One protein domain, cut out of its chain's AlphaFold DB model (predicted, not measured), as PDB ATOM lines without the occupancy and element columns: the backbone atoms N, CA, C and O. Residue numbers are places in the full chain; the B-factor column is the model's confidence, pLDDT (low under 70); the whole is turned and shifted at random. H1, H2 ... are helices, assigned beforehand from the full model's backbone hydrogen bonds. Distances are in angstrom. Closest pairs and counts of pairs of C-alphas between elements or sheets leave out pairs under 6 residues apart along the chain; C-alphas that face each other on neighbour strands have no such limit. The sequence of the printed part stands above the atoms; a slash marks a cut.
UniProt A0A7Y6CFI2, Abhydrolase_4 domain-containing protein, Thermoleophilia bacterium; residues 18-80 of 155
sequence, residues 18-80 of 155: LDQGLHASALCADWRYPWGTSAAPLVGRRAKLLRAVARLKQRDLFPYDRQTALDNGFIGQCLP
ATOM      1  N   LEU A  18     217.320 226.668 389.739       85.44
ATOM      2  CA  LEU A  18     218.449 227.565 389.504       85.44
ATOM      3  C   LEU A  18     219.771 226.805 389.635       85.44
ATOM      4  O   LEU A  18     220.276 226.581 390.735       85.44
ATOM      5  N   ASP A  19     220.367 226.459 388.501       91.12
ATOM      6  CA  ASP A  19     221.726 225.933 388.457       91.12
ATOM      7  C   ASP A  19     222.736 227.093 388.549       91.12
ATOM      8  O   ASP A  19     222.900 227.887 387.619       91.12
ATOM      9  N   GLN A  20     223.419 227.194 389.693       86.81
ATOM     10  CA  GLN A  20     224.427 228.230 389.944       86.81
ATOM     11  C   GLN A  20     225.652 228.102 389.024       86.81
ATOM     12  O   GLN A  20     226.264 229.109 388.669       86.81
ATOM     13  N   GLY A  21     226.011 226.882 388.618       89.38
ATOM     14  CA  GLY A  21     227.119 226.631 387.699       89.38
ATOM     15  C   GLY A  21     226.791 227.092 386.282       89.38
ATOM     16  O   GLY A  21     227.610 227.757 385.647       89.38
ATOM     17  N   LEU A  22     225.574 226.810 385.810       92.31
ATOM     18  CA  LEU A  22     225.067 227.314 384.534       92.31
ATOM     19  C   LEU A  22     224.916 228.840 384.548       92.31
ATOM     20  O   LEU A  22     225.297 229.509 383.591       92.31
ATOM     21  N   HIS A  23     224.408 229.405 385.646       90.19
ATOM     22  CA  HIS A  23     224.327 230.853 385.817       90.19
ATOM     23  C   HIS A  23     225.715 231.501 385.724       90.19
ATOM     24  O   HIS A  23     225.912 232.465 384.982       90.19
ATOM     25  N   ALA A  24     226.698 230.936 386.430       92.19
ATOM     26  CA  ALA A  24     228.060 231.438 386.400       92.19
ATOM     27  C   ALA A  24     228.717 231.298 385.026       92.19
ATOM     28  O   ALA A  24     229.359 232.244 384.570       92.19
ATOM     29  N   SER A  25     228.531 230.165 384.347       94.06
ATOM     30  CA  SER A  25     229.121 229.938 383.027       94.06
ATOM     31  C   SER A  25     228.565 230.896 381.977       94.06
ATOM     32  O   SER A  25     229.357 231.475 381.233       94.06
ATOM     33  N   ALA A  26     227.252 231.147 381.975       93.31
ATOM     34  CA  ALA A  26     226.622 232.119 381.085       93.31
ATOM     35  C   ALA A  26     227.188 233.530 381.312       93.31
ATOM     36  O   ALA A  26     227.699 234.165 380.393       93.31
ATOM     37  N   LEU A  27     227.209 234.001 382.563       93.06
ATOM     38  CA  LEU A  27     227.737 235.329 382.889       93.06
ATOM     39  C   LEU A  27     229.216 235.482 382.528       93.06
ATOM     40  O   LEU A  27     229.628 236.496 381.959       93.06
ATOM     41  N   CYS A  28     230.036 234.484 382.856       95.81
ATOM     42  CA  CYS A  28     231.467 234.560 382.611       95.81
ATOM     43  C   CYS A  28     231.822 234.419 381.124       95.81
ATOM     44  O   CYS A  28     232.833 234.991 380.716       95.81
ATOM     45  N   ALA A  29     231.007 233.726 380.319       94.81
ATOM     46  CA  ALA A  29     231.184 233.605 378.869       94.81
ATOM     47  C   ALA A  29     230.670 234.828 378.085       94.81
ATOM     48  O   ALA A  29     231.315 235.271 377.125       94.81
ATOM     49  N   ASP A  30     229.530 235.390 378.493       92.44
ATOM     50  CA  ASP A  30     228.789 236.366 377.688       92.44
ATOM     51  C   ASP A  30     229.281 237.798 377.897       92.44
ATOM     52  O   ASP A  30     229.370 238.588 376.950       92.44
ATOM     53  N   TRP A  31     229.634 238.149 379.133       90.94
ATOM     54  CA  TRP A  31     229.898 239.538 379.491       90.94
ATOM     55  C   TRP A  31     231.236 240.056 378.956       90.94
ATOM     56  O   TRP A  31     232.121 239.329 378.487       90.94
ATOM     57  N   ARG A  32     231.372 241.381 379.004       92.38
ATOM     58  CA  ARG A  32     232.609 242.095 378.694       92.38
ATOM     59  C   ARG A  32     233.104 242.773 379.958       92.38
ATOM     60  O   ARG A  32     232.404 243.571 380.571       92.38
ATOM     61  N   TYR A  33     234.325 242.433 380.327       94.56
ATOM     62  CA  TYR A  33     234.955 242.844 381.570       94.56
ATOM     63  C   TYR A  33     236.084 243.840 381.290       94.56
ATOM     64  O   TYR A  33     236.554 243.938 380.152       94.56
ATOM     65  N   PRO A  34     236.633 244.512 382.317       95.69
ATOM     66  CA  PRO A  34     237.838 245.332 382.167       95.69
ATOM     67  C   PRO A  34     239.027 244.609 381.516       95.69
ATOM     68  O   PRO A  34     239.926 245.248 380.969       95.69
ATOM     69  N   TRP A  35     239.056 243.274 381.580       96.75
ATOM     70  CA  TRP A  35     240.084 242.455 380.946       96.75
ATOM     71  C   TRP A  35     239.781 241.996 379.514       96.75
ATOM     72  O   TRP A  35     240.690 241.452 378.879       96.75
ATOM     73  N   GLY A  36     238.580 242.262 378.993       95.94
ATOM     74  CA  GLY A  36     238.116 241.845 377.670       95.94
ATOM     75  C   GLY A  36     236.992 240.811 377.752       95.94
ATOM     76  O   GLY A  36     236.034 240.981 378.505       95.94
ATOM     77  N   THR A  37     237.099 239.756 376.947       96.06
ATOM     78  CA  THR A  37     236.137 238.643 376.897       96.06
ATOM     79  C   THR A  37     236.578 237.476 377.790       96.06
ATOM     80  O   THR A  37     237.664 237.510 378.379       96.06
ATOM     81  N   SER A  38     235.768 236.414 377.853       96.38
ATOM     82  CA  SER A  38     236.112 235.155 378.531       96.38
ATOM     83  C   SER A  38     237.381 234.487 377.991       96.38
ATOM     84  O   SER A  38     238.047 233.777 378.736       96.38
ATOM     85  N   ALA A  39     237.780 234.766 376.745       97.00
ATOM     86  CA  ALA A  39     239.002 234.224 376.147       97.00
ATOM     87  C   ALA A  39     240.289 234.904 376.638       97.00
ATOM     88  O   ALA A  39     241.387 234.437 376.336       97.00
ATOM     89  N   ALA A  40     240.195 236.015 377.376       97.75
ATOM     90  CA  ALA A  40     241.379 236.695 377.888       97.75
ATOM     91  C   ALA A  40     242.192 235.761 378.810       97.75
ATOM     92  O   ALA A  40     241.597 235.124 379.681       97.75
ATOM     93  N   PRO A  41     243.534 235.712 378.717       97.81
ATOM     94  CA  PRO A  41     244.356 234.953 379.662       97.81
ATOM     95  C   PRO A  41     244.088 235.371 381.112       97.81
ATOM     96  O   PRO A  41     243.788 236.538 381.361       97.81
ATOM     97  N   LEU A  42     244.221 234.444 382.071       98.06
ATOM     98  CA  LEU A  42     244.099 234.759 383.506       98.06
ATOM     99  C   LEU A  42     245.163 235.770 383.953       98.06
ATOM    100  O   LEU A  42     244.886 236.704 384.712       98.06
ATOM    101  N   VAL A  43     246.384 235.608 383.434       98.25
ATOM    102  CA  VAL A  43     247.499 236.518 383.695       98.25
ATOM    103  C   VAL A  43     247.124 237.932 383.248       98.25
ATOM    104  O   VAL A  43     246.754 238.182 382.102       98.25
ATOM    105  N   GLY A  44     247.217 238.879 384.182       97.81
ATOM    106  CA  GLY A  44     246.970 240.297 383.930       97.81
ATOM    107  C   GLY A  44     245.515 240.758 384.066       97.81
ATOM    108  O   GLY A  44     245.297 241.973 384.042       97.81
ATOM    109  N   ARG A  45     244.526 239.870 384.278       97.88
ATOM    110  CA  ARG A  45     243.124 240.298 384.483       97.88
ATOM    111  C   ARG A  45     242.974 241.228 385.689       97.88
ATOM    112  O   ARG A  45     242.438 242.324 385.537       97.88
ATOM    113  N   ARG A  46     243.543 240.855 386.846       97.50
ATOM    114  CA  ARG A  46     243.536 241.677 388.079       97.50
ATOM    115  C   ARG A  46     244.137 243.063 387.826       97.50
ATOM    116  O   ARG A  46     243.547 244.066 388.205       97.50
ATOM    117  N   ALA A  47     245.268 243.141 387.123       98.25
ATOM    118  CA  ALA A  47     245.913 244.417 386.814       98.25
ATOM    119  C   ALA A  47     245.055 245.306 385.891       98.25
ATOM    120  O   ALA A  47     244.992 246.518 386.089       98.25
ATOM    121  N   LYS A  48     244.373 244.723 384.894       98.19
ATOM    122  CA  LYS A  48     243.428 245.457 384.032       98.19
ATOM    123  C   LYS A  48     242.214 245.959 384.822       98.19
ATOM    124  O   LYS A  48     241.840 247.118 384.657       98.19
ATOM    125  N   LEU A  49     241.659 245.130 385.708       97.25
ATOM    126  CA  LEU A  49     240.568 245.505 386.608       97.25
ATOM    127  C   LEU A  49     240.960 246.679 387.518       97.25
ATOM    128  O   LEU A  49     240.270 247.695 387.523       97.25
ATOM    129  N   LEU A  50     242.104 246.592 388.207       97.38
ATOM    130  CA  LEU A  50     242.602 247.670 389.071       97.38
ATOM    131  C   LEU A  50     242.768 248.988 388.301       97.38
ATOM    132  O   LEU A  50     242.351 250.040 388.779       97.38
ATOM    133  N   ARG A  51     243.315 248.937 387.077       97.81
ATOM    134  CA  ARG A  51     243.434 250.126 386.217       97.81
ATOM    135  C   ARG A  51     242.082 250.708 385.809       97.81
ATOM    136  O   ARG A  51     241.977 251.925 385.700       97.81
ATOM    137  N   ALA A  52     241.077 249.872 385.549       96.06
ATOM    138  CA  ALA A  52     239.742 250.347 385.203       96.06
ATOM    139  C   ALA A  52     239.071 251.033 386.397       96.06
ATOM    140  O   ALA A  52     238.608 252.162 386.255       96.06
ATOM    141  N   VAL A  53     239.108 250.419 387.583       95.50
ATOM    142  CA  VAL A  53     238.531 251.017 388.798       95.50
ATOM    143  C   VAL A  53     239.253 252.301 389.201       95.50
ATOM    144  O   VAL A  53     238.604 253.267 389.598       95.50
ATOM    145  N   ALA A  54     240.576 252.375 389.036       96.00
ATOM    146  CA  ALA A  54     241.338 253.592 389.328       96.00
ATOM    147  C   ALA A  54     240.896 254.810 388.492       96.00
ATOM    148  O   ALA A  54     241.094 255.947 388.920       96.00
ATOM    149  N   ARG A  55     240.281 254.591 387.318       96.00
ATOM    150  CA  ARG A  55     239.753 255.656 386.447       96.00
ATOM    151  C   ARG A  55     238.354 256.131 386.846       96.00
ATOM    152  O   ARG A  55     237.926 257.174 386.360       96.00
ATOM    153  N   LEU A  56     237.647 255.393 387.702       94.56
ATOM    154  CA  LEU A  56     236.309 255.761 388.161       94.56
ATOM    155  C   LEU A  56     236.392 256.913 389.170       94.56
ATOM    156  O   LEU A  56     237.228 256.909 390.088       94.56
ATOM    157  N   LYS A  57     235.511 257.905 389.006       95.31
ATOM    158  CA  LYS A  57     235.371 259.003 389.966       95.31
ATOM    159  C   LYS A  57     234.441 258.551 391.085       95.31
ATOM    160  O   LYS A  57     233.491 257.817 390.846       95.31
ATOM    161  N   GLN A  58     234.662 259.046 392.302       92.19
ATOM    162  CA  GLN A  58     233.835 258.663 393.453       92.19
ATOM    163  C   GLN A  58     232.344 258.969 393.241       92.19
ATOM    164  O   GLN A  58     231.488 258.184 393.629       92.19
ATOM    165  N   ARG A  59     232.029 260.079 392.562       93.94
ATOM    166  CA  ARG A  59     230.648 260.442 392.211       93.94
ATOM    167  C   ARG A  59     229.967 259.444 391.265       93.94
ATOM    168  O   ARG A  59     228.750 259.378 391.265       93.94
ATOM    169  N   ASP A  60     230.746 258.706 390.469       88.75
ATOM    170  CA  ASP A  60     230.227 257.701 389.535       88.75
ATOM    171  C   ASP A  60     229.953 256.366 390.263       88.75
ATOM    172  O   ASP A  60     229.301 255.486 389.715       88.75
ATOM    173  N   LEU A  61     230.478 256.208 391.486       89.19
ATOM    174  CA  LEU A  61     230.338 255.014 392.324       89.19
ATOM    175  C   LEU A  61     229.326 255.187 393.456       89.19
ATOM    176  O   LEU A  61     228.832 254.190 393.972       89.19
ATOM    177  N   PHE A  62     229.030 256.428 393.854       88.62
ATOM    178  CA  PHE A  62     228.105 256.727 394.944       88.62
ATOM    179  C   PHE A  62     226.754 256.003 394.748       88.62
ATOM    180  O   PHE A  62     226.226 256.016 393.636       88.62
ATOM    181  N   PRO A  63     226.165 255.398 395.799       90.62
ATOM    182  CA  PRO A  63     226.562 255.436 397.214       90.62
ATOM    183  C   PRO A  63     227.640 254.417 397.618       90.62
ATOM    184  O   PRO A  63     227.933 254.279 398.803       90.62
ATOM    185  N   TYR A  64     228.234 253.708 396.660       90.88
ATOM    186  CA  TYR A  64     229.236 252.670 396.890       90.88
ATOM    187  C   TYR A  64     230.676 253.191 396.784       90.88
ATOM    188  O   TYR A  64     230.949 254.347 396.437       90.88
ATOM    189  N   ASP A  65     231.623 252.311 397.099       92.31
ATOM    190  CA  ASP A  65     233.053 252.583 397.061       92.31
ATOM    191  C   ASP A  65     233.778 251.786 395.964       92.31
ATOM    192  O   ASP A  65     233.228 250.925 395.269       92.31
ATOM    193  N   ARG A  66     235.066 252.092 395.789       93.75
ATOM    194  CA  ARG A  66     235.925 251.386 394.831       93.75
ATOM    195  C   ARG A  66     236.113 249.916 395.183       93.75
ATOM    196  O   ARG A  66     236.299 249.118 394.269       93.75
ATOM    197  N   GLN A  67     236.074 249.561 396.467       93.00
ATOM    198  CA  GLN A  67     236.223 248.173 396.889       93.00
ATOM    199  C   GLN A  67     235.036 247.336 396.407       93.00
ATOM    200  O   GLN A  67     235.220 246.274 395.819       93.00
ATOM    201  N   THR A  68     233.825 247.873 396.549       91.69
ATOM    202  CA  THR A  68     232.590 247.288 396.028       91.69
ATOM    203  C   THR A  68     232.689 247.087 394.516       91.69
ATOM    204  O   THR A  68     232.369 246.015 394.018       91.69
ATOM    205  N   ALA A  69     233.207 248.070 393.771       89.94
ATOM    206  CA  ALA A  69     233.402 247.935 392.323       89.94
ATOM    207  C   ALA A  69     234.460 246.880 391.923       89.94
ATOM    208  O   ALA A  69     234.415 246.363 390.806       89.94
ATOM    209  N   LEU A  70     235.422 246.576 392.801       92.12
ATOM    210  CA  LEU A  70     236.484 245.597 392.548       92.12
ATOM    211  C   LEU A  70     236.061 244.161 392.831       92.12
ATOM    212  O   LEU A  70     236.446 243.269 392.078       92.12
ATOM    213  N   ASP A  71     235.325 243.941 393.916       88.12
ATOM    214  CA  ASP A  71     235.188 242.599 394.487       88.12
ATOM    215  C   ASP A  71     233.735 242.099 394.544       88.12
ATOM    216  O   ASP A  71     233.492 240.973 394.974       88.12
ATOM    217  N   ASN A  72     232.759 242.892 394.088       85.69
ATOM    218  CA  ASN A  72     231.353 242.494 394.111       85.69
ATOM    219  C   ASN A  72     230.904 241.749 392.838       85.69
ATOM    220  O   ASN A  72     231.383 241.992 391.725       85.69
ATOM    221  N   GLY A  73     229.907 240.877 393.009       85.81
ATOM    222  CA  GLY A  73     229.136 240.259 391.934       85.81
ATOM    223  C   GLY A  73     229.983 239.501 390.913       85.81
ATOM    224  O   GLY A  73     230.910 238.757 391.246       85.81
ATOM    225  N   PHE A  74     229.653 239.692 389.636       89.25
ATOM    226  CA  PHE A  74     230.239 238.904 388.551       89.25
ATOM    227  C   PHE A  74     231.701 239.268 388.260       89.25
ATOM    228  O   PHE A  74     232.412 238.471 387.655       89.25
ATOM    229  N   ILE A  75     232.195 240.421 388.737       93.50
ATOM    230  CA  ILE A  75     233.624 240.755 388.656       93.50
ATOM    231  C   ILE A  75     234.437 239.742 389.463       93.50
ATOM    232  O   ILE A  75     235.347 239.128 388.910       93.50
ATOM    233  N   GLY A  76     234.086 239.526 390.734       93.12
ATOM    234  CA  GLY A  76     234.767 238.557 391.595       93.12
ATOM    235  C   GLY A  76     234.612 237.124 391.085       93.12
ATOM    236  O   GLY A  76     235.598 236.397 390.981       93.12
ATOM    237  N   GLN A  77     233.394 236.751 390.684       92.94
ATOM    238  CA  GLN A  77     233.081 235.412 390.179       92.94
ATOM    239  C   GLN A  77     233.847 235.060 388.895       92.94
ATOM    240  O   GLN A  77     234.355 233.947 388.764       92.94
ATOM    241  N   CYS A  78     233.949 235.998 387.948       96.19
ATOM    242  CA  CYS A  78     234.499 235.720 386.621       96.19
ATOM    243  C   CYS A  78     235.977 236.094 386.468       96.19
ATOM    244  O   CYS A  78     236.620 235.678 385.501       96.19
ATOM    245  N   LEU A  79     236.559 236.828 387.421       96.69
ATOM    246  CA  LEU A  79     237.991 237.117 387.435       96.69
ATOM    247  C   LEU A  79     238.859 235.839 387.357       96.69
ATOM    248  O   LEU A  79     239.748 235.819 386.496       96.69
ATOM    249  N   PRO A  80     238.613 234.773 388.154       96.25
ATOM    250  CA  PRO A  80     239.368 233.521 388.075       96.25
ATOM    251  C   PRO A  80     238.854 232.540 387.006       96.25
ATOM    252  O   PRO A  80     239.430 231.465 386.865       96.25
TER     253      PRO A  80
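What this domain is: This is residues 18 to 80 of the 155 residues of the protein "Abhydrolase_4 domain-containing protein" of Thermoleophilia bacterium (UniProt A0A7Y6CFI2). The helices form a flat circuit: H1, the longest, lies at one end, a long link leads to H2, short H3 turns at the far end, and H4 beside H2 and then H5 lead back to H1. The 63 printed residues, with five named helices and no named strand, are all helix in class, only just compact, close to loose, with a radius of gyration of the C-alphas of 12.5 A and spans of 35 by 28 by 14 A.

How they stand to each other: H1, residues 20 to 30, touches H5, residues 73 to 78, about perpendicular at 79 degrees; their closest C-alphas, Cys 28 and Cys 78, are 5.2 A apart. H4, residues 66 to 71, touches H2, residues 45 to 54, at a shallow tilt of 19 degrees, opposite ways; the closest C-alphas, Val 53 and Arg 66, are 6.6 A apart. H3, residues 58 to 61, touches no helix. Every O i to N i+4 pair is within hydrogen-bond range in H1, H2, H4 and H5; H3 is too short for one.

Where its parts are: H1 spans 15.3 A from C-alpha 20 at (224.427, 228.230, 389.944); H2 spans 14.3 A. H5 ends at C-alpha 78, (234.499, 235.720, 386.621).

The domain as a whole: The farthest C-alphas, Asp 19 and Arg 59, are 35.8 A apart. The H1 to H2 link is long. The printed part has no cut; no printed residue is under 70 in pLDDT.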